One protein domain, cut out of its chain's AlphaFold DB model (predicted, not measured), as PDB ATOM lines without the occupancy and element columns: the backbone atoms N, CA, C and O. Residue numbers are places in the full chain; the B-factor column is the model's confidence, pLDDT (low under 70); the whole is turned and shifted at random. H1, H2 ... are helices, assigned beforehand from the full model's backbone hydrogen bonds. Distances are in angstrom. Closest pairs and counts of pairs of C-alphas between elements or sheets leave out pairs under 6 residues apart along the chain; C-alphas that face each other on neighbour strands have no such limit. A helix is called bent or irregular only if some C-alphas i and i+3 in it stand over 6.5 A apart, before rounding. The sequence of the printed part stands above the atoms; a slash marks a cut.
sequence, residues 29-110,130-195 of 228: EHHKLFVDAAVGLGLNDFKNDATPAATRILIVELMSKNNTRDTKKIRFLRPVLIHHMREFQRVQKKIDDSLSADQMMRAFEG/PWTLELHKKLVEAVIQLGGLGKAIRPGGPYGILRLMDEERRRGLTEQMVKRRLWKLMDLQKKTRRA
ATOM      1  N   GLU A  29       7.158 -33.258  35.450       79.69
ATOM      2  CA  GLU A  29       7.095 -31.884  34.939       79.69
ATOM      3  C   GLU A  29       6.442 -30.940  35.955       79.69
ATOM      4  O   GLU A  29       6.970 -29.865  36.226       79.69
ATOM      5  N   HIS A  30       5.363 -31.380  36.618       78.44
ATOM      6  CA  HIS A  30       4.769 -30.637  37.736       78.44
ATOM      7  C   HIS A  30       5.788 -30.406  38.865       78.44
ATOM      8  O   HIS A  30       5.883 -29.311  39.418       78.44
ATOM      9  N   HIS A  31       6.607 -31.419  39.172       83.50
ATOM     10  CA  HIS A  31       7.683 -31.286  40.152       83.50
ATOM     11  C   HIS A  31       8.800 -30.338  39.686       83.50
ATOM     12  O   HIS A  31       9.286 -29.545  40.487       83.50
ATOM     13  N   LYS A  32       9.180 -30.362  38.401       83.75
ATOM     14  CA  LYS A  32      10.149 -29.413  37.837       83.75
ATOM     15  C   LYS A  32       9.656 -27.973  37.974       83.75
ATOM     16  O   LYS A  32      10.402 -27.143  38.476       83.75
ATOM     17  N   LEU A  33       8.403 -27.694  37.606       79.25
ATOM     18  CA  LEU A  33       7.796 -26.365  37.760       79.25
ATOM     19  C   LEU A  33       7.806 -25.900  39.220       79.25
ATOM     20  O   LEU A  33       8.153 -24.755  39.501       79.25
ATOM     21  N   PHE A  34       7.473 -26.801  40.148       82.88
ATOM     22  CA  PHE A  34       7.552 -26.547  41.586       82.88
ATOM     23  C   PHE A  34       8.968 -26.148  42.029       82.88
ATOM     24  O   PHE A  34       9.129 -25.129  42.701       82.88
ATOM     25  N   VAL A  35       9.990 -26.912  41.632       83.06
ATOM     26  CA  VAL A  35      11.386 -26.618  41.986       83.06
ATOM     27  C   VAL A  35      11.868 -25.328  41.312       83.06
ATOM     28  O   VAL A  35      12.514 -24.517  41.967       83.06
ATOM     29  N   ASP A  36      11.518 -25.095  40.046       81.94
ATOM     30  CA  ASP A  36      11.860 -23.875  39.304       81.94
ATOM     31  C   ASP A  36      11.305 -22.619  39.980       81.94
ATOM     32  O   ASP A  36      12.018 -21.629  40.133       81.94
ATOM     33  N   ALA A  37      10.040 -22.661  40.401       79.12
ATOM     34  CA  ALA A  37       9.413 -21.551  41.104       79.12
ATOM     35  C   ALA A  37      10.049 -21.330  42.484       79.12
ATOM     36  O   ALA A  37      10.308 -20.193  42.862       79.12
ATOM     37  N   ALA A  38      10.360 -22.400  43.213       78.06
ATOM     38  CA  ALA A  38      11.000 -22.296  44.518       78.06
ATOM     39  C   ALA A  38      12.422 -21.718  44.444       78.06
ATOM     40  O   ALA A  38      12.773 -20.853  45.244       78.06
ATOM     41  N   VAL A  39      13.202 -22.135  43.443       80.94
ATOM     42  CA  VAL A  39      14.513 -21.554  43.131       80.94
ATOM     43  C   VAL A  39      14.384 -20.077  42.758       80.94
ATOM     44  O   VAL A  39      15.105 -19.246  43.300       80.94
ATOM     45  N   GLY A  40      13.441 -19.728  41.874       76.69
ATOM     46  CA  GLY A  40      13.225 -18.339  41.452       76.69
ATOM     47  C   GLY A  40      12.799 -17.406  42.590       76.69
ATOM     48  O   GLY A  40      13.080 -16.214  42.538       76.69
ATOM     49  N   LEU A  41      12.165 -17.950  43.631       74.25
ATOM     50  CA  LEU A  41      11.799 -17.229  44.852       74.25
ATOM     51  C   LEU A  41      12.925 -17.189  45.901       74.25
ATOM     52  O   LEU A  41      12.713 -16.661  46.988       74.25
ATOM     53  N   GLY A  42      14.099 -17.759  45.607       70.31
ATOM     54  CA  GLY A  42      15.230 -17.787  46.532       70.31
ATOM     55  C   GLY A  42      14.999 -18.660  47.767       70.31
ATOM     56  O   GLY A  42      15.645 -18.440  48.787       70.31
ATOM     57  N   LEU A  43      14.095 -19.650  47.695       72.38
ATOM     58  CA  LEU A  43      13.848 -20.618  48.772       72.38
ATOM     59  C   LEU A  43      14.986 -21.648  48.810       72.38
ATOM     60  O   LEU A  43      14.798 -22.825  48.500       72.38
ATOM     61  N   ASN A  44      16.186 -21.172  49.135       62.22
ATOM     62  CA  ASN A  44      17.436 -21.922  49.043       62.22
ATOM     63  C   ASN A  44      17.428 -23.156  49.947       62.22
ATOM     64  O   ASN A  44      17.977 -24.193  49.566       62.22
ATOM     65  N   ASP A  45      16.742 -23.058  51.089       60.28
ATOM     66  CA  ASP A  45      16.462 -24.186  51.959       60.28
ATOM     67  C   ASP A  45      15.020 -24.121  52.483       60.28
ATOM     68  O   ASP A  45      14.653 -23.316  53.342       60.28
ATOM     69  N   PHE A  46      14.182 -25.062  52.036       57.59
ATOM     70  CA  PHE A  46      12.808 -25.243  52.537       57.59
ATOM     71  C   PHE A  46      12.729 -25.563  54.049       57.59
ATOM     72  O   PHE A  46      11.633 -25.760  54.577       57.59
ATOM     73  N   LYS A  47      13.879 -25.645  54.729       54.44
ATOM     74  CA  LYS A  47      14.059 -25.838  56.170       54.44
ATOM     75  C   LYS A  47      13.610 -24.625  56.989       54.44
ATOM     76  O   LYS A  47      12.879 -24.809  57.958       54.44
ATOM     77  N   ASN A  48      14.020 -23.423  56.577       52.28
ATOM     78  CA  ASN A  48      13.821 -22.182  57.337       52.28
ATOM     79  C   ASN A  48      12.897 -21.197  56.604       52.28
ATOM     80  O   ASN A  48      12.143 -20.467  57.243       52.28
ATOM     81  N   ASP A  49      12.881 -21.245  55.268       51.16
ATOM     82  CA  ASP A  49      12.196 -20.236  54.450       51.16
ATOM     83  C   ASP A  49      10.765 -20.621  54.079       51.16
ATOM     84  O   ASP A  49      10.010 -19.822  53.526       51.16
ATOM     85  N   ALA A  50      10.337 -21.840  54.414       56.16
ATOM     86  CA  ALA A  50       9.000 -22.330  54.107       56.16
ATOM     87  C   ALA A  50       7.932 -21.817  55.083       56.16
ATOM     88  O   ALA A  50       7.097 -22.564  55.602       56.16
ATOM     89  N   THR A  51       7.948 -20.511  55.315       62.06
ATOM     90  CA  THR A  51       6.900 -19.811  56.041       62.06
ATOM     91  C   THR A  51       5.551 -20.000  55.330       62.06
ATOM     92  O   THR A  51       5.488 -20.233  54.111       62.06
ATOM     93  N   PRO A  52       4.423 -19.860  56.048       64.94
ATOM     94  CA  PRO A  52       3.105 -19.821  55.420       64.94
ATOM     95  C   PRO A  52       3.007 -18.769  54.301       64.94
ATOM     96  O   PRO A  52       2.251 -18.968  53.353       64.94
ATOM     97  N   ALA A  53       3.786 -17.684  54.385       64.06
ATOM     98  CA  ALA A  53       3.873 -16.640  53.369       64.06
ATOM     99  C   ALA A  53       4.599 -17.116  52.101       64.06
ATOM    100  O   ALA A  53       4.011 -17.062  51.024       64.06
ATOM    101  N   ALA A  54       5.804 -17.682  52.222       64.25
ATOM    102  CA  ALA A  54       6.535 -18.264  51.091       64.25
ATOM    103  C   ALA A  54       5.732 -19.375  50.400       64.25
ATOM    104  O   ALA A  54       5.676 -19.457  49.174       64.25
ATOM    105  N   THR A  55       5.019 -20.181  51.190       66.25
ATOM    106  CA  THR A  55       4.112 -21.212  50.674       66.25
ATOM    107  C   THR A  55       2.959 -20.611  49.872       66.25
ATOM    108  O   THR A  55       2.612 -21.126  48.813       66.25
ATOM    109  N   ARG A  56       2.360 -19.509  50.341       67.00
ATOM    110  CA  ARG A  56       1.304 -18.799  49.602       67.00
ATOM    111  C   ARG A  56       1.833 -18.192  48.306       67.00
ATOM    112  O   ARG A  56       1.164 -18.337  47.289       67.00
ATOM    113  N   ILE A  57       3.011 -17.571  48.333       69.25
ATOM    114  CA  ILE A  57       3.646 -16.976  47.149       69.25
ATOM    115  C   ILE A  57       3.945 -18.061  46.113       69.25
ATOM    116  O   ILE A  57       3.560 -17.919  44.960       69.25
ATOM    117  N   LEU A  58       4.524 -19.189  46.531       71.62
ATOM    118  CA  LEU A  58       4.808 -20.314  45.643       71.62
ATOM    119  C   LEU A  58       3.536 -20.905  45.022       71.62
ATOM    120  O   LEU A  58       3.524 -21.224  43.837       71.62
ATOM    121  N   ILE A  59       2.452 -21.023  45.800       71.81
ATOM    122  CA  ILE A  59       1.144 -21.429  45.269       71.81
ATOM    123  C   ILE A  59       0.699 -20.433  44.194       71.81
ATOM    124  O   ILE A  59       0.417 -20.854  43.080       71.81
ATOM    125  N   VAL A  60       0.662 -19.131  44.495       69.31
ATOM    126  CA  VAL A  60       0.227 -18.093  43.541       69.31
ATOM    127  C   VAL A  60       1.067 -18.118  42.264       69.31
ATOM    128  O   VAL A  60       0.506 -18.117  41.171       69.31
ATOM    129  N   GLU A  61       2.387 -18.223  42.396       72.25
ATOM    130  CA  GLU A  61       3.333 -18.276  41.283       72.25
ATOM    131  C   GLU A  61       3.081 -19.489  40.373       72.25
ATOM    132  O   GLU A  61       3.007 -19.361  39.148       72.25
ATOM    133  N   LEU A  62       2.876 -20.671  40.964       71.62
ATOM    134  CA  LEU A  62       2.568 -21.895  40.221       71.62
ATOM    135  C   LEU A  62       1.191 -21.841  39.553       71.62
ATOM    136  O   LEU A  62       1.031 -22.335  38.438       71.62
ATOM    137  N   MET A  63       0.200 -21.223  40.201       67.31
ATOM    138  CA  MET A  63      -1.131 -21.057  39.614       67.31
ATOM    139  C   MET A  63      -1.134 -20.033  38.470       67.31
ATOM    140  O   MET A  63      -1.863 -20.221  37.499       67.31
ATOM    141  N   SER A  64      -0.309 -18.987  38.566       66.56
ATOM    142  CA  SER A  64      -0.143 -17.952  37.536       66.56
ATOM    143  C   SER A  64       0.531 -18.510  36.277       66.56
ATOM    144  O   SER A  64       0.023 -18.356  35.166       66.56
ATOM    145  N   LYS A  65       1.629 -19.262  36.446       63.31
ATOM    146  CA  LYS A  65       2.397 -19.856  35.335       63.31
ATOM    147  C   LYS A  65       1.652 -20.948  34.567       63.31
ATOM    148  O   LYS A  65       1.930 -21.153  33.390       63.31
ATOM    149  N   ASN A  66       0.696 -21.626  35.202       56.12
ATOM    150  CA  ASN A  66      -0.056 -22.710  34.566       56.12
ATOM    151  C   ASN A  66      -1.222 -22.235  33.681       56.12
ATOM    152  O   ASN A  66      -1.901 -23.075  33.099       56.12
ATOM    153  N   ASN A  67      -1.462 -20.920  33.557       51.81
ATOM    154  CA  ASN A  67      -2.482 -20.316  32.685       51.81
ATOM    155  C   ASN A  67      -3.885 -20.958  32.798       51.81
ATOM    156  O   ASN A  67      -4.715 -20.879  31.889       51.81
ATOM    157  N   THR A  68      -4.179 -21.617  33.922       50.56
ATOM    158  CA  THR A  68      -5.463 -22.269  34.147       50.56
ATOM    159  C   THR A  68      -6.451 -21.203  34.595       50.56
ATOM    160  O   THR A  68      -6.618 -20.973  35.788       50.56
ATOM    161  N   ARG A  69      -7.154 -20.571  33.646       47.81
ATOM    162  CA  ARG A  69      -8.366 -19.770  33.938       47.81
ATOM    163  C   ARG A  69      -9.452 -20.577  34.670       47.81
ATOM    164  O   ARG A  69     -10.404 -20.004  35.193       47.81
ATOM    165  N   ASP A  70      -9.311 -21.899  34.723       52.50
ATOM    166  CA  ASP A  70     -10.225 -22.803  35.401       52.50
ATOM    167  C   ASP A  70      -9.990 -22.837  36.923       52.50
ATOM    168  O   ASP A  70      -9.150 -23.566  37.457       52.50
ATOM    169  N   THR A  71     -10.788 -22.047  37.640       47.06
ATOM    170  CA  THR A  71     -10.781 -21.960  39.107       47.06
ATOM    171  C   THR A  71     -11.046 -23.301  39.808       47.06
ATOM    172  O   THR A  71     -10.631 -23.471  40.960       47.06
ATOM    173  N   LYS A  72     -11.665 -24.287  39.135       48.94
ATOM    174  CA  LYS A  72     -11.856 -25.643  39.682       48.94
ATOM    175  C   LYS A  72     -10.546 -26.432  39.693       48.94
ATOM    176  O   LYS A  72     -10.219 -27.023  40.724       48.94
ATOM    177  N   LYS A  73      -9.745 -26.360  38.621       53.31
ATOM    178  CA  LYS A  73      -8.385 -26.940  38.586       53.31
ATOM    179  C   LYS A  73      -7.483 -26.300  39.639       53.31
ATOM    180  O   LYS A  73      -6.719 -26.995  40.308       53.31
ATOM    181  N   ILE A  74      -7.639 -24.992  39.864       51.06
ATOM    182  CA  ILE A  74      -6.889 -24.267  40.895       51.06
ATOM    183  C   ILE A  74      -7.201 -24.779  42.308       51.06
ATOM    184  O   ILE A  74      -6.286 -25.015  43.102       51.06
ATOM    185  N   ARG A  75      -8.485 -24.986  42.632       52.66
ATOM    186  CA  ARG A  75      -8.888 -25.562  43.927       52.66
ATOM    187  C   ARG A  75      -8.417 -27.005  44.095       52.66
ATOM    188  O   ARG A  75      -8.045 -27.364  45.206       52.66
ATOM    189  N   PHE A  76      -8.405 -27.794  43.024       56.03
ATOM    190  CA  PHE A  76      -7.982 -29.196  43.041       56.03
ATOM    191  C   PHE A  76      -6.472 -29.361  43.280       56.03
ATOM    192  O   PHE A  76      -6.037 -30.193  44.076       56.03
ATOM    193  N   LEU A  77      -5.656 -28.524  42.637       65.44
ATOM    194  CA  LEU A  77      -4.199 -28.608  42.734       65.44
ATOM    195  C   LEU A  77      -3.662 -28.121  44.081       65.44
ATOM    196  O   LEU A  77      -2.612 -28.584  44.520       65.44
ATOM    197  N   ARG A  78      -4.370 -27.223  44.774       71.38
ATOM    198  CA  ARG A  78      -3.876 -26.614  46.017       71.38
ATOM    199  C   ARG A  78      -3.674 -27.624  47.164       71.38
ATOM    200  O   ARG A  78      -2.590 -27.602  47.746       71.38
ATOM    201  N   PRO A  79      -4.623 -28.520  47.506       72.50
ATOM    202  CA  PRO A  79      -4.393 -29.566  48.507       72.50
ATOM    203  C   PRO A  79      -3.250 -30.519  48.136       72.50
ATOM    204  O   PRO A  79      -2.430 -30.849  48.994       72.50
ATOM    205  N   VAL A  80      -3.162 -30.919  46.861       74.94
ATOM    206  CA  VAL A  80      -2.102 -31.806  46.349       74.94
ATOM    207  C   VAL A  80      -0.735 -31.127  46.441       74.94
ATOM    208  O   VAL A  80       0.216 -31.733  46.927       74.94
ATOM    209  N   LEU A  81      -0.647 -29.853  46.060       75.12
ATOM    210  CA  LEU A  81       0.562 -29.039  46.155       75.12
ATOM    211  C   LEU A  81       1.004 -28.855  47.612       75.12
ATOM    212  O   LEU A  81       2.168 -29.083  47.927       75.12
ATOM    213  N   ILE A  82       0.086 -28.526  48.527       76.69
ATOM    214  CA  ILE A  82       0.399 -28.411  49.963       76.69
ATOM    215  C   ILE A  82       0.917 -29.748  50.513       76.69
ATOM    216  O   ILE A  82       1.889 -29.771  51.269       76.69
ATOM    217  N   HIS A  83       0.289 -30.865  50.137       81.06
ATOM    218  CA  HIS A  83       0.758 -32.194  50.524       81.06
ATOM    219  C   HIS A  83       2.159 -32.475  49.962       81.06
ATOM    220  O   HIS A  83       3.046 -32.893  50.709       81.06
ATOM    221  N   HIS A  84       2.374 -32.201  48.674       81.00
ATOM    222  CA  HIS A  84       3.656 -32.376  47.998       81.00
ATOM    223  C   HIS A  84       4.770 -31.581  48.683       81.00
ATOM    224  O   HIS A  84       5.827 -32.133  48.973       81.00
ATOM    225  N   MET A  85       4.513 -30.314  49.014       78.62
ATOM    226  CA  MET A  85       5.454 -29.444  49.721       78.62
ATOM    227  C   MET A  85       5.865 -30.010  51.079       78.62
ATOM    228  O   MET A  85       7.054 -30.076  51.387       78.62
ATOM    229  N   ARG A  86       4.893 -30.472  51.874       79.31
ATOM    230  CA  ARG A  86       5.160 -31.077  53.189       79.31
ATOM    231  C   ARG A  86       5.998 -32.346  53.071       79.31
ATOM    232  O   ARG A  86       6.929 -32.548  53.848       79.31
ATOM    233  N   GLU A  87       5.690 -33.208  52.105       82.19
ATOM    234  CA  GLU A  87       6.481 -34.418  51.874       82.19
ATOM    235  C   GLU A  87       7.880 -34.095  51.347       82.19
ATOM    236  O   GLU A  87       8.852 -34.703  51.796       82.19
ATOM    237  N   PHE A  88       8.010 -33.105  50.463       82.19
ATOM    238  CA  PHE A  88       9.298 -32.640  49.960       82.19
ATOM    239  C   PHE A  88      10.197 -32.135  51.100       82.19
ATOM    240  O   PHE A  88      11.341 -32.571  51.220       82.19
ATOM    241  N   GLN A  89       9.651 -31.320  52.008       78.50
ATOM    242  CA  GLN A  89      10.344 -30.856  53.216       78.50
ATOM    243  C   GLN A  89      10.804 -32.009  54.111       78.50
ATOM    244  O   GLN A  89      11.953 -32.044  54.553       78.50
ATOM    245  N   ARG A  90       9.923 -32.983  54.367       78.50
ATOM    246  CA  ARG A  90      10.253 -34.167  55.178       78.50
ATOM    247  C   ARG A  90      11.377 -34.984  54.553       78.50
ATOM    248  O   ARG A  90      12.255 -35.468  55.265       78.50
ATOM    249  N   VAL A  91      11.343 -35.150  53.232       78.00
ATOM    250  CA  VAL A  91      12.382 -35.852  52.477       78.00
ATOM    251  C   VAL A  91      13.714 -35.109  52.570       78.00
ATOM    252  O   VAL A  91      14.725 -35.764  52.816       78.00
ATOM    253  N   GLN A  92      13.716 -33.780  52.432       74.50
ATOM    254  CA  GLN A  92      14.926 -32.965  52.543       74.50
ATOM    255  C   GLN A  92      15.530 -33.050  53.951       74.50
ATOM    256  O   GLN A  92      16.695 -33.414  54.083       74.50
ATOM    257  N   LYS A  93      14.722 -32.873  55.008       72.31
ATOM    258  CA  LYS A  93      15.185 -32.996  56.402       72.31
ATOM    259  C   LYS A  93      15.859 -34.348  56.674       72.31
ATOM    260  O   LYS A  93      16.975 -34.395  57.171       72.31
ATOM    261  N   LYS A  94      15.232 -35.453  56.246       69.31
ATOM    262  CA  LYS A  94      15.803 -36.806  56.388       69.31
ATOM    263  C   LYS A  94      17.097 -37.022  55.598       69.31
ATOM    264  O   LYS A  94      17.826 -37.965  55.886       69.31
ATOM    265  N   ILE A  95      17.331 -36.277  54.515       66.44
ATOM    266  CA  ILE A  95      18.593 -36.348  53.759       66.44
ATOM    267  C   ILE A  95      19.697 -35.681  54.559       66.44
ATOM    268  O   ILE A  95      20.751 -36.288  54.724       66.44
ATOM    269  N   ASP A  96      19.434 -34.494  55.082       63.50
ATOM    270  CA  ASP A  96      20.429 -33.726  55.820       63.50
ATOM    271  C   ASP A  96      20.847 -34.443  57.105       63.50
ATOM    272  O   ASP A  96      22.038 -34.550  57.370       63.50
ATOM    273  N   ASP A  97      19.894 -35.030  57.839       64.31
ATOM    274  CA  ASP A  97      20.195 -35.819  59.041       64.31
ATOM    275  C   ASP A  97      21.108 -37.017  58.701       64.31
ATOM    276  O   ASP A  97      22.075 -37.298  59.407       64.31
ATOM    277  N   SER A  98      20.854 -37.692  57.568       61.97
ATOM    278  CA  SER A  98      21.692 -38.811  57.107       61.97
ATOM    279  C   SER A  98      23.067 -38.379  56.588       61.97
ATOM    280  O   SER A  98      24.038 -39.102  56.774       61.97
ATOM    281  N   LEU A  99      23.164 -37.209  55.947       61.62
ATOM    282  CA  LEU A  99      24.439 -36.661  55.479       61.62
ATOM    283  C   LEU A  99      25.292 -36.172  56.643       61.62
ATOM    284  O   LEU A  99      26.493 -36.399  56.625       61.62
ATOM    285  N   SER A 100      24.673 -35.553  57.649       60.97
ATOM    286  CA  SER A 100      25.331 -35.166  58.897       60.97
ATOM    287  C   SER A 100      25.914 -36.395  59.602       60.97
ATOM    288  O   SER A 100      27.093 -36.408  59.946       60.97
ATOM    289  N   ALA A 101      25.140 -37.481  59.712       58.44
ATOM    290  CA  ALA A 101      25.626 -38.747  60.261       58.44
ATOM    291  C   ALA A 101      26.777 -39.362  59.435       58.44
ATOM    292  O   ALA A 101      27.801 -39.733  60.006       58.44
ATOM    293  N   ASP A 102      26.653 -39.418  58.102       60.91
ATOM    294  CA  ASP A 102      27.707 -39.930  57.208       60.91
ATOM    295  C   ASP A 102      28.986 -39.058  57.267       60.91
ATOM    296  O   ASP A 102      30.098 -39.585  57.204       60.91
ATOM    297  N   GLN A 103      28.852 -37.730  57.395       61.31
ATOM    298  CA  GLN A 103      29.974 -36.797  57.571       61.31
ATOM    299  C   GLN A 103      30.670 -37.003  58.916       61.31
ATOM    300  O   GLN A 103      31.897 -37.067  58.949       61.31
ATOM    301  N   MET A 104      29.906 -37.158  60.002       59.00
ATOM    302  CA  MET A 104      30.456 -37.454  61.324       59.00
ATOM    303  C   MET A 104      31.199 -38.792  61.327       59.00
ATOM    304  O   MET A 104      32.344 -38.833  61.761       59.00
ATOM    305  N   MET A 105      30.620 -39.867  60.773       60.41
ATOM    306  CA  MET A 105      31.304 -41.167  60.702       60.41
ATOM    307  C   MET A 105      32.615 -41.097  59.909       60.41
ATOM    308  O   MET A 105      33.619 -41.634  60.358       60.41
ATOM    309  N   ARG A 106      32.653 -40.369  58.785       60.25
ATOM    310  CA  ARG A 106      33.895 -40.180  58.010       60.25
ATOM    311  C   ARG A 106      34.922 -39.296  58.713       60.25
ATOM    312  O   ARG A 106      36.118 -39.502  58.525       60.25
ATOM    313  N   ALA A 107      34.477 -38.314  59.497       56.78
ATOM    314  CA  ALA A 107      35.363 -37.528  60.350       56.78
ATOM    315  C   ALA A 107      35.996 -38.413  61.436       56.78
ATOM    316  O   ALA A 107      37.200 -38.331  61.649       56.78
ATOM    317  N   PHE A 108      35.223 -39.318  62.046       55.16
ATOM    318  CA  PHE A 108      35.743 -40.315  62.987       55.16
ATOM    319  C   PHE A 108      36.684 -41.333  62.321       55.16
ATOM    320  O   PHE A 108      37.738 -41.628  62.876       55.16
ATOM    321  N   GLU A 109      36.373 -41.821  61.115       55.69
ATOM    322  CA  GLU A 109      37.279 -42.679  60.330       55.69
ATOM    323  C   GLU A 109      38.606 -41.971  60.007       55.69
ATOM    324  O   GLU A 109      39.665 -42.590  60.069       55.69
ATOM    325  N   GLY A 110      38.563 -40.668  59.705       54.50
ATOM    326  CA  GLY A 110      39.755 -39.845  59.469       54.50
ATOM    327  C   GLY A 110      40.594 -39.572  60.722       54.50
ATOM    328  O   GLY A 110      41.780 -39.284  60.597       54.50
ATOM    329  N   PRO A 130      26.313 -29.772  50.320       67.88
ATOM    330  CA  PRO A 130      25.002 -30.359  50.589       67.88
ATOM    331  C   PRO A 130      24.051 -30.256  49.385       67.88
ATOM    332  O   PRO A 130      24.199 -29.402  48.514       67.88
ATOM    333  N   TRP A 131      23.051 -31.144  49.326       72.25
ATOM    334  CA  TRP A 131      22.051 -31.164  48.251       72.25
ATOM    335  C   TRP A 131      21.182 -29.900  48.260       72.25
ATOM    336  O   TRP A 131      20.072 -29.915  48.798       72.25
ATOM    337  N   THR A 132      21.670 -28.840  47.617       78.94
ATOM    338  CA  THR A 132      20.943 -27.584  47.426       78.94
ATOM    339  C   THR A 132      19.733 -27.779  46.517       78.94
ATOM    340  O   THR A 132      19.672 -28.713  45.702       78.94
ATOM    341  N   LEU A 133      18.756 -26.874  46.619       79.88
ATOM    342  CA  LEU A 133      17.586 -26.889  45.743       79.88
ATOM    343  C   LEU A 133      17.976 -26.730  44.260       79.88
ATOM    344  O   LEU A 133      17.423 -27.403  43.393       79.88
ATOM    345  N   GLU A 134      18.996 -25.920  43.989       82.25
ATOM    346  CA  GLU A 134      19.640 -25.758  42.682       82.25
ATOM    347  C   GLU A 134      20.208 -27.072  42.127       82.25
ATOM    348  O   GLU A 134      19.982 -27.438  40.970       82.25
ATOM    349  N   LEU A 135      20.915 -27.834  42.964       83.56
ATOM    350  CA  LEU A 135      21.433 -29.141  42.570       83.56
ATOM    351  C   LEU A 135      20.293 -30.143  42.340       83.56
ATOM    352  O   LEU A 135      20.345 -30.967  41.423       83.56
ATOM    353  N   HIS A 136      19.227 -30.052  43.141       86.38
ATOM    354  CA  HIS A 136      18.037 -30.873  42.969       86.38
ATOM    355  C   HIS A 136      17.305 -30.572  41.655       86.38
ATOM    356  O   HIS A 136      16.918 -31.510  40.957       86.38
ATOM    357  N   LYS A 137      17.181 -29.294  41.281       88.56
ATOM    358  CA  LYS A 137      16.643 -28.858  39.986       88.56
ATOM    359  C   LYS A 137      17.386 -29.513  38.827       88.56
ATOM    360  O   LYS A 137      16.761 -30.147  37.979       88.56
ATOM    361  N   LYS A 138      18.722 -29.438  38.832       88.50
ATOM    362  CA  LYS A 138      19.569 -30.055  37.798       88.50
ATOM    363  C   LYS A 138      19.396 -31.566  37.717       88.50
ATOM    364  O   LYS A 138      19.317 -32.119  36.622       88.50
ATOM    365  N   LEU A 139      19.258 -32.237  38.860       91.06
ATOM    366  CA  LEU A 139      18.943 -33.663  38.881       91.06
ATOM    367  C   LEU A 139      17.583 -33.955  38.226       91.06
ATOM    368  O   LEU A 139      17.487 -34.890  37.437       91.06
ATOM    369  N   VAL A 140      16.542 -33.169  38.513       90.69
ATOM    370  CA  VAL A 140      15.213 -33.346  37.896       90.69
ATOM    371  C   VAL A 140      15.274 -33.124  36.381       90.69
ATOM    372  O   VAL A 140      14.733 -33.938  35.631       90.69
ATOM    373  N   GLU A 141      15.984 -32.090  35.924       91.88
ATOM    374  CA  GLU A 141      16.220 -31.826  34.497       91.88
ATOM    375  C   GLU A 141      16.921 -33.008  33.811       91.88
ATOM    376  O   GLU A 141      16.444 -33.496  32.785       91.88
ATOM    377  N   ALA A 142      17.997 -33.534  34.405       91.88
ATOM    378  CA  ALA A 142      18.716 -34.694  33.880       91.88
ATOM    379  C   ALA A 142      17.835 -35.956  33.826       91.88
ATOM    380  O   ALA A 142      17.873 -36.710  32.852       91.88
ATOM    381  N   VAL A 143      16.988 -36.181  34.836       91.56
ATOM    382  CA  VAL A 143      16.035 -37.304  34.843       91.56
ATOM    383  C   VAL A 143      15.021 -37.175  33.709       91.56
ATOM    384  O   VAL A 143      14.720 -38.174  33.053       91.56
ATOM    385  N   ILE A 144      14.498 -35.973  33.456       89.38
ATOM    386  CA  ILE A 144      13.578 -35.720  32.338       89.38
ATOM    387  C   ILE A 144      14.282 -35.997  31.005       89.38
ATOM    388  O   ILE A 144      13.744 -36.739  30.182       89.38
ATOM    389  N   GLN A 145      15.508 -35.498  30.824       91.25
ATOM    390  CA  GLN A 145      16.302 -35.712  29.607       91.25
ATOM    391  C   GLN A 145      16.597 -37.195  29.333       91.25
ATOM    392  O   GLN A 145      16.537 -37.634  28.186       91.25
ATOM    393  N   LEU A 146      16.831 -38.000  30.375       90.69
ATOM    394  CA  LEU A 146      16.999 -39.454  30.243       90.69
ATOM    395  C   LEU A 146      15.708 -40.202  29.881       90.69
ATOM    396  O   LEU A 146      15.742 -41.410  29.636       90.69
ATOM    397  N   GLY A 147      14.564 -39.517  29.831       87.06
ATOM    398  CA  GLY A 147      13.256 -40.101  29.535       87.06
ATOM    399  C   GLY A 147      12.456 -40.488  30.779       87.06
ATOM    400  O   GLY A 147      11.586 -41.359  30.704       87.06
ATOM    401  N   GLY A 148      12.738 -39.850  31.916       87.12
ATOM    402  CA  GLY A 148      11.974 -39.951  33.155       87.12
ATOM    403  C   GLY A 148      12.521 -40.957  34.171       87.12
ATOM    404  O   GLY A 148      13.472 -41.705  33.932       87.12
ATOM    405  N   LEU A 149      11.865 -40.999  35.336       86.19
ATOM    406  CA  LEU A 149      12.312 -41.778  36.498       86.19
ATOM    407  C   LEU A 149      12.499 -43.269  36.210       86.19
ATOM    408  O   LEU A 149      13.458 -43.858  36.692       86.19
ATOM    409  N   GLY A 150      11.639 -43.872  35.386       85.06
ATOM    410  CA  GLY A 150      11.725 -45.299  35.056       85.06
ATOM    411  C   GLY A 150      13.003 -45.701  34.310       85.06
ATOM    412  O   GLY A 150      13.410 -46.857  34.401       85.06
ATOM    413  N   LYS A 151      13.647 -44.768  33.594       87.50
ATOM    414  CA  LYS A 151      14.961 -44.980  32.966       87.50
ATOM    415  C   LYS A 151      16.100 -44.583  33.901       87.50
ATOM    416  O   LYS A 151      17.077 -45.314  34.002       87.50
ATOM    417  N   ALA A 152      15.935 -43.485  34.635       87.00
ATOM    418  CA  ALA A 152      16.925 -42.983  35.585       87.00
ATOM    419  C   ALA A 152      17.271 -43.963  36.723       87.00
ATOM    420  O   ALA A 152      18.399 -43.955  37.203       87.00
ATOM    421  N   ILE A 153      16.330 -44.809  37.160       87.25
ATOM    422  CA  ILE A 153      16.558 -45.783  38.248       87.25
ATOM    423  C   ILE A 153      17.204 -47.101  37.799       87.25
ATOM    424  O   ILE A 153      17.603 -47.898  38.648       87.25
ATOM    425  N   ARG A 154      17.260 -47.371  36.490       88.62
ATOM    426  CA  ARG A 154      17.840 -48.615  35.959       88.62
ATOM    427  C   ARG A 154      19.358 -48.636  36.171       88.62
ATOM    428  O   ARG A 154      19.953 -47.573  36.362       88.62
ATOM    429  N   PRO A 155      20.004 -49.816  36.104       86.50
ATOM    430  CA  PRO A 155      21.462 -49.898  36.076       86.50
ATOM    431  C   PRO A 155      22.046 -48.946  35.020       86.50
ATOM    432  O   PRO A 155      21.544 -48.884  33.898       86.50
ATOM    433  N   GLY A 156      23.046 -48.148  35.403       84.56
ATOM    434  CA  GLY A 156      23.653 -47.122  34.544       84.56
ATOM    435  C   GLY A 156      22.871 -45.805  34.427       84.56
ATOM    436  O   GLY A 156      23.426 -44.812  33.964       84.56
ATOM    437  N   GLY A 157      21.622 -45.742  34.895       88.69
ATOM    438  CA  GLY A 157      20.829 -44.511  34.950       88.69
ATOM    439  C   GLY A 157      21.441 -43.432  35.856       88.69
ATOM    440  O   GLY A 157      21.628 -42.308  35.388       88.69
ATOM    441  N   PRO A 158      21.840 -43.748  37.105       89.38
ATOM    442  CA  PRO A 158      22.514 -42.790  37.982       89.38
ATOM    443  C   PRO A 158      23.839 -42.266  37.404       89.38
ATOM    444  O   PRO A 158      24.122 -41.073  37.498       89.38
ATOM    445  N   TYR A 159      24.615 -43.125  36.733       88.25
ATOM    446  CA  TYR A 159      25.806 -42.710  35.987       88.25
ATOM    447  C   TYR A 159      25.459 -41.792  34.801       88.25
ATOM    448  O   TYR A 159      26.113 -40.772  34.587       88.25
ATOM    449  N   GLY A 160      24.389 -42.102  34.063       88.81
ATOM    450  CA  GLY A 160      23.862 -41.246  33.000       88.81
ATOM    451  C   GLY A 160      23.468 -39.852  33.498       88.81
ATOM    452  O   GLY A 160      23.765 -38.868  32.831       88.81
ATOM    453  N   ILE A 161      22.883 -39.746  34.695       89.56
ATOM    454  CA  ILE A 161      22.571 -38.450  35.322       89.56
ATOM    455  C   ILE A 161      23.846 -37.677  35.624       89.56
ATOM    456  O   ILE A 161      23.934 -36.505  35.279       89.56
ATOM    457  N   LEU A 162      24.849 -38.328  36.221       87.38
ATOM    458  CA  LEU A 162      26.137 -37.688  36.496       87.38
ATOM    459  C   LEU A 162      26.802 -37.152  35.221       87.38
ATOM    460  O   LEU A 162      27.487 -36.138  35.273       87.38
ATOM    461  N   ARG A 163      26.614 -37.806  34.071       88.25
ATOM    462  CA  ARG A 163      27.123 -37.305  32.783       88.25
ATOM    463  C   ARG A 163      26.364 -36.093  32.244       88.25
ATOM    464  O   ARG A 163      26.929 -35.364  31.441       88.25
ATOM    465  N   LEU A 164      25.105 -35.914  32.634       87.88
ATOM    466  CA  LEU A 164      24.259 -34.801  32.190       87.88
ATOM    467  C   LEU A 164      24.334 -33.581  33.115       87.88
ATOM    468  O   LEU A 164      23.839 -32.519  32.754       87.88
ATOM    469  N   MET A 165      24.897 -33.730  34.314       84.50
ATOM    470  CA  MET A 165      25.097 -32.627  35.250       84.50
ATOM    471  C   MET A 165      26.411 -31.903  34.947       84.50
ATOM    472  O   MET A 165      27.421 -32.556  34.686       84.50
ATOM    473  N   ASP A 166      26.392 -30.568  35.026       76.19
ATOM    474  CA  ASP A 166      27.566 -29.715  34.801       76.19
ATOM    475  C   ASP A 166      28.745 -30.154  35.684       76.19
ATOM    476  O   ASP A 166      28.566 -30.468  36.865       76.19
ATOM    477  N   GLU A 167      29.954 -30.169  35.122       68.88
ATOM    478  CA  GLU A 167      31.144 -30.759  35.749       68.88
ATOM    479  C   GLU A 167      31.496 -30.097  37.093       68.88
ATOM    480  O   GLU A 167      31.769 -30.786  38.077       68.88
ATOM    481  N   GLU A 168      31.343 -28.773  37.181       66.62
ATOM    482  CA  GLU A 168      31.501 -28.011  38.426       66.62
ATOM    483  C   GLU A 168      30.472 -28.404  39.494       66.62
ATOM    484  O   GLU A 168      30.801 -28.516  40.673       66.62
ATOM    485  N   ARG A 169      29.223 -28.669  39.088       65.88
ATOM    486  CA  ARG A 169      28.124 -29.043  39.995       65.88
ATOM    487  C   ARG A 169      28.128 -30.531  40.349       65.88
ATOM    488  O   ARG A 169      27.494 -30.928  41.325       65.88
ATOM    489  N   ARG A 170      28.829 -31.360  39.569       68.44
ATOM    490  CA  ARG A 170      29.053 -32.787  39.828       68.44
ATOM    491  C   ARG A 170      30.207 -33.043  40.798       68.44
ATOM    492  O   ARG A 170      30.296 -34.144  41.342       68.44
ATOM    493  N   ARG A 171      31.105 -32.087  41.010       65.94
ATOM    494  CA  ARG A 171      32.311 -32.287  41.821       65.94
ATOM    495  C   ARG A 171      31.956 -32.838  43.217       65.94
ATOM    496  O   ARG A 171      31.164 -32.255  43.950       65.94
ATOM    497  N   GLY A 172      32.458 -34.034  43.538       67.88
ATOM    498  CA  GLY A 172      32.138 -34.760  44.780       67.88
ATOM    499  C   GLY A 172      30.841 -35.598  44.787       67.88
ATOM    500  O   GLY A 172      30.624 -36.352  45.737       67.88
ATOM    501  N   LEU A 173      29.993 -35.551  43.749       76.00
ATOM    502  CA  LEU A 173      28.819 -36.429  43.622       76.00
ATOM    503  C   LEU A 173      29.219 -37.852  43.235       76.00
ATOM    504  O   LEU A 173      29.841 -38.092  42.200       76.00
ATOM    505  N   THR A 174      28.752 -38.817  44.025       81.44
ATOM    506  CA  THR A 174      28.888 -40.243  43.708       81.44
ATOM    507  C   THR A 174      27.601 -40.818  43.127       81.44
ATOM    508  O   THR A 174      26.494 -40.335  43.387       81.44
ATOM    509  N   GLU A 175      27.728 -41.919  42.386       83.38
ATOM    510  CA  GLU A 175      26.581 -42.643  41.833       83.38
ATOM    511  C   GLU A 175      25.596 -43.081  42.929       83.38
ATOM    512  O   GLU A 175      24.380 -42.972  42.771       83.38
ATOM    513  N   GLN A 176      26.115 -43.507  44.084       80.19
ATOM    514  CA  GLN A 176      25.300 -43.914  45.229       80.19
ATOM    515  C   GLN A 176      24.472 -42.755  45.792       80.19
ATOM    516  O   GLN A 176      23.313 -42.945  46.165       80.19
ATOM    517  N   MET A 177      25.024 -41.541  45.819       80.69
ATOM    518  CA  MET A 177      24.305 -40.349  46.281       80.69
ATOM    519  C   MET A 177      23.172 -39.982  45.325       80.69
ATOM    520  O   MET A 177      22.050 -39.732  45.772       80.69
ATOM    521  N   VAL A 178      23.429 -40.040  44.016       86.00
ATOM    522  CA  VAL A 178      22.394 -39.853  42.988       86.00
ATOM    523  C   VAL A 178      21.317 -40.928  43.112       86.00
ATOM    524  O   VAL A 178      20.131 -40.604  43.148       86.00
ATOM    525  N   LYS A 179      21.701 -42.199  43.280       86.00
ATOM    526  CA  LYS A 179      20.767 -43.314  43.482       86.00
ATOM    527  C   LYS A 179      19.872 -43.079  44.700       86.00
ATOM    528  O   LYS A 179      18.650 -43.163  44.576       86.00
ATOM    529  N   ARG A 180      20.440 -42.717  45.858       83.69
ATOM    530  CA  ARG A 180      19.670 -42.360  47.066       83.69
ATOM    531  C   ARG A 180      18.691 -41.212  46.788       83.69
ATOM    532  O   ARG A 180      17.537 -41.281  47.218       83.69
ATOM    533  N   ARG A 181      19.108 -40.179  46.045       85.38
ATOM    534  CA  ARG A 181      18.243 -39.037  45.704       85.38
ATOM    535  C   ARG A 181      17.105 -39.431  44.757       85.38
ATOM    536  O   ARG A 181      15.972 -39.007  44.978       85.38
ATOM    537  N   LEU A 182      17.363 -40.288  43.770       89.06
ATOM    538  CA  LEU A 182      16.337 -40.820  42.867       89.06
ATOM    539  C   LEU A 182      15.274 -41.638  43.598       89.06
ATOM    540  O   LEU A 182      14.085 -41.467  43.337       89.06
ATOM    541  N   TRP A 183      15.683 -42.492  44.540       86.56
ATOM    542  CA  TRP A 183      14.746 -43.253  45.369       86.56
ATOM    543  C   TRP A 183      13.808 -42.335  46.153       86.56
ATOM    544  O   TRP A 183      12.600 -42.568  46.186       86.56
ATOM    545  N   LYS A 184      14.346 -41.257  46.727       86.19
ATOM    546  CA  LYS A 184      13.566 -40.259  47.468       86.19
ATOM    547  C   LYS A 184      12.616 -39.467  46.562       86.19
ATOM    548  O   LYS A 184      11.465 -39.250  46.934       86.19
ATOM    549  N   LEU A 185      13.051 -39.103  45.355       87.75
ATOM    550  CA  LEU A 185      12.190 -38.467  44.353       87.75
ATOM    551  C   LEU A 185      11.050 -39.399  43.903       87.75
ATOM    552  O   LEU A 185       9.905 -38.968  43.772       87.75
ATOM    553  N   MET A 186      11.332 -40.691  43.726       88.12
ATOM    554  CA  MET A 186      10.307 -41.686  43.412       88.12
ATOM    555  C   MET A 186       9.306 -41.866  44.563       88.12
ATOM    556  O   MET A 186       8.103 -41.941  44.311       88.12
ATOM    557  N   ASP A 187       9.774 -41.930  45.813       87.44
ATOM    558  CA  ASP A 187       8.900 -42.002  46.994       87.44
ATOM    559  C   ASP A 187       7.965 -40.787  47.070       87.44
ATOM    560  O   ASP A 187       6.748 -40.935  47.201       87.44
ATOM    561  N   LEU A 188       8.514 -39.585  46.874       85.94
ATOM    562  CA  LEU A 188       7.746 -38.344  46.839       85.94
ATOM    563  C   LEU A 188       6.655 -38.373  45.762       85.94
ATOM    564  O   LEU A 188       5.504 -38.022  46.036       85.94
ATOM    565  N   GLN A 189       6.977 -38.830  44.548       84.50
ATOM    566  CA  GLN A 189       5.977 -38.968  43.490       84.50
ATOM    567  C   GLN A 189       4.885 -39.971  43.853       84.50
ATOM    568  O   GLN A 189       3.706 -39.676  43.666       84.50
ATOM    569  N   LYS A 190       5.243 -41.133  44.410       84.31
ATOM    570  CA  LYS A 190       4.265 -42.148  44.833       84.31
ATOM    571  C   LYS A 190       3.302 -41.602  45.885       84.31
ATOM    572  O   LYS A 190       2.096 -41.807  45.765       84.31
ATOM    573  N   LYS A 191       3.811 -40.891  46.892       81.62
ATOM    574  CA  LYS A 191       2.980 -40.267  47.933       81.62
ATOM    575  C   LYS A 191       2.059 -39.197  47.367       81.62
ATOM    576  O   LYS A 191       0.870 -39.195  47.670       81.62
ATOM    577  N   THR A 192       2.587 -38.357  46.481       80.38
ATOM    578  CA  THR A 192       1.799 -37.293  45.846       80.38
ATOM    579  C   THR A 192       0.680 -37.873  44.978       80.38
ATOM    580  O   THR A 192      -0.460 -37.443  45.093       80.38
ATOM    581  N   ARG A 193       0.959 -38.927  44.197       79.06
ATOM    582  CA  ARG A 193      -0.059 -39.644  43.406       79.06
ATOM    583  C   ARG A 193      -1.156 -40.263  44.269       79.06
ATOM    584  O   ARG A 193      -2.326 -40.192  43.909       79.06
ATOM    585  N   ARG A 194      -0.803 -40.852  45.417       76.81
ATOM    586  CA  ARG A 194      -1.798 -41.367  46.376       76.81
ATOM    587  C   ARG A 194      -2.692 -40.247  46.900       76.81
ATOM    588  O   ARG A 194      -3.899 -40.440  46.980       76.81
ATOM    589  N   ALA A 195      -2.119 -39.086  47.218       74.31
ATOM    590  CA  ALA A 195      -2.888 -37.927  47.660       74.31
ATOM    591  C   ALA A 195      -3.860 -37.434  46.574       74.31
ATOM    592  O   ALA A 195      -5.028 -37.206  46.882       74.31
TER     593      ALA A 195
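This is residues 29 to 110 and 130 to 195 of the 228 residues of an uncharacterized protein of Pyrus ussuriensis x Pyrus communis (UniProt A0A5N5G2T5). One long helix, H3, makes the longest axis, and H8 runs back beside its residues 80 to 91; a second antiparallel pair, H1 and H4, runs across one side of this long pair. H2 packs on H1 at a steep angle, H6 packs on H4 and H8, the very short H5 and H7 lie among the turns around H6, and residues 101 to 110 of H3 stick out. The printed part has 148 residues with eight named helices, H1 to H8 in chain order, and no named strand; its class is all helix. It is compact, with a radius of gyration of the C-alphas of 16.3 A, but elongated, spanning 56 by 33 by 29 A.

H1, residues 29 to 40, touches H2, residues 52 to 65, at a steep tilt of 58 degrees, opposite ways; their closest C-alphas, those of Ala 37 and Leu 58, are 6.6 A apart. H2 only just touches H3, residues 71 to 110, with 3 pairs of C-alphas within 8 A, the closest Met 63 and Ile 74 at 6.7 A. H1 and H3 are near each other, with 7 pairs of C-alphas within 10 A. H4, residues 133 to 145, touches H1 at a shallow tilt of 29 degrees, opposite ways, closest at the C-alphas of Val 35 and Lys 137, 6.1 A. H5, residues 149 to 152, and H4 only just touch, with 3 pairs of C-alphas within 8 A, and only at the corner; the closest C-alphas are those of Val 143 and Ala 152, 5.8 A. H6, residues 157 to 164, touches H4 about perpendicular, only just, at 72 degrees; the closest C-alphas, of Ala 142 and Ile 161, are 5.6 A apart. H7, residues 167 to 170, is close to H6 but not clearly touching, with the C-alphas of Leu 162 and Arg 170 6.6 A apart. H8, residues 175 to 195, touches H3 at a shallow tilt of 28 degrees, opposite ways, closest at the C-alphas of His 84 and Thr 192, 5.7 A. H8 also touches H6, closest at the C-alphas of Pro 158 and Glu 175, 5.6 A. Every O i to N i+4 pair is within hydrogen-bond range in H1, H2, H4, H6 and H8, and 34 of 36 are in H3; H5 and H7 are too short for such a pair.

H1 begins at C-alpha 29 (7.095, -31.884, 34.939). H3 measures 57.3 A from first to last C-alpha, with a kink of 28 degrees near residue 79, and is only just irregular: C-alphas 76 and 79 are 6.55 A apart. H2 measures 20.1 A, H4 18.4 A and H8 30.4 A; H8 ends at C-alpha 195 (-2.888, -37.927, 47.660).

The two C-alphas farthest apart, of Arg 69 and Gly 110, are 58.1 A apart. Residues 111 to 129 are not printed, and C-alphas 110 and 130 are 19.7 A apart across the cut. The link from H1 to H2 is long. Mean pLDDT of the printed part is 74.3; 54 residues are under 70, among them residues 44 to 57, 63 to 77 and 94 to 110.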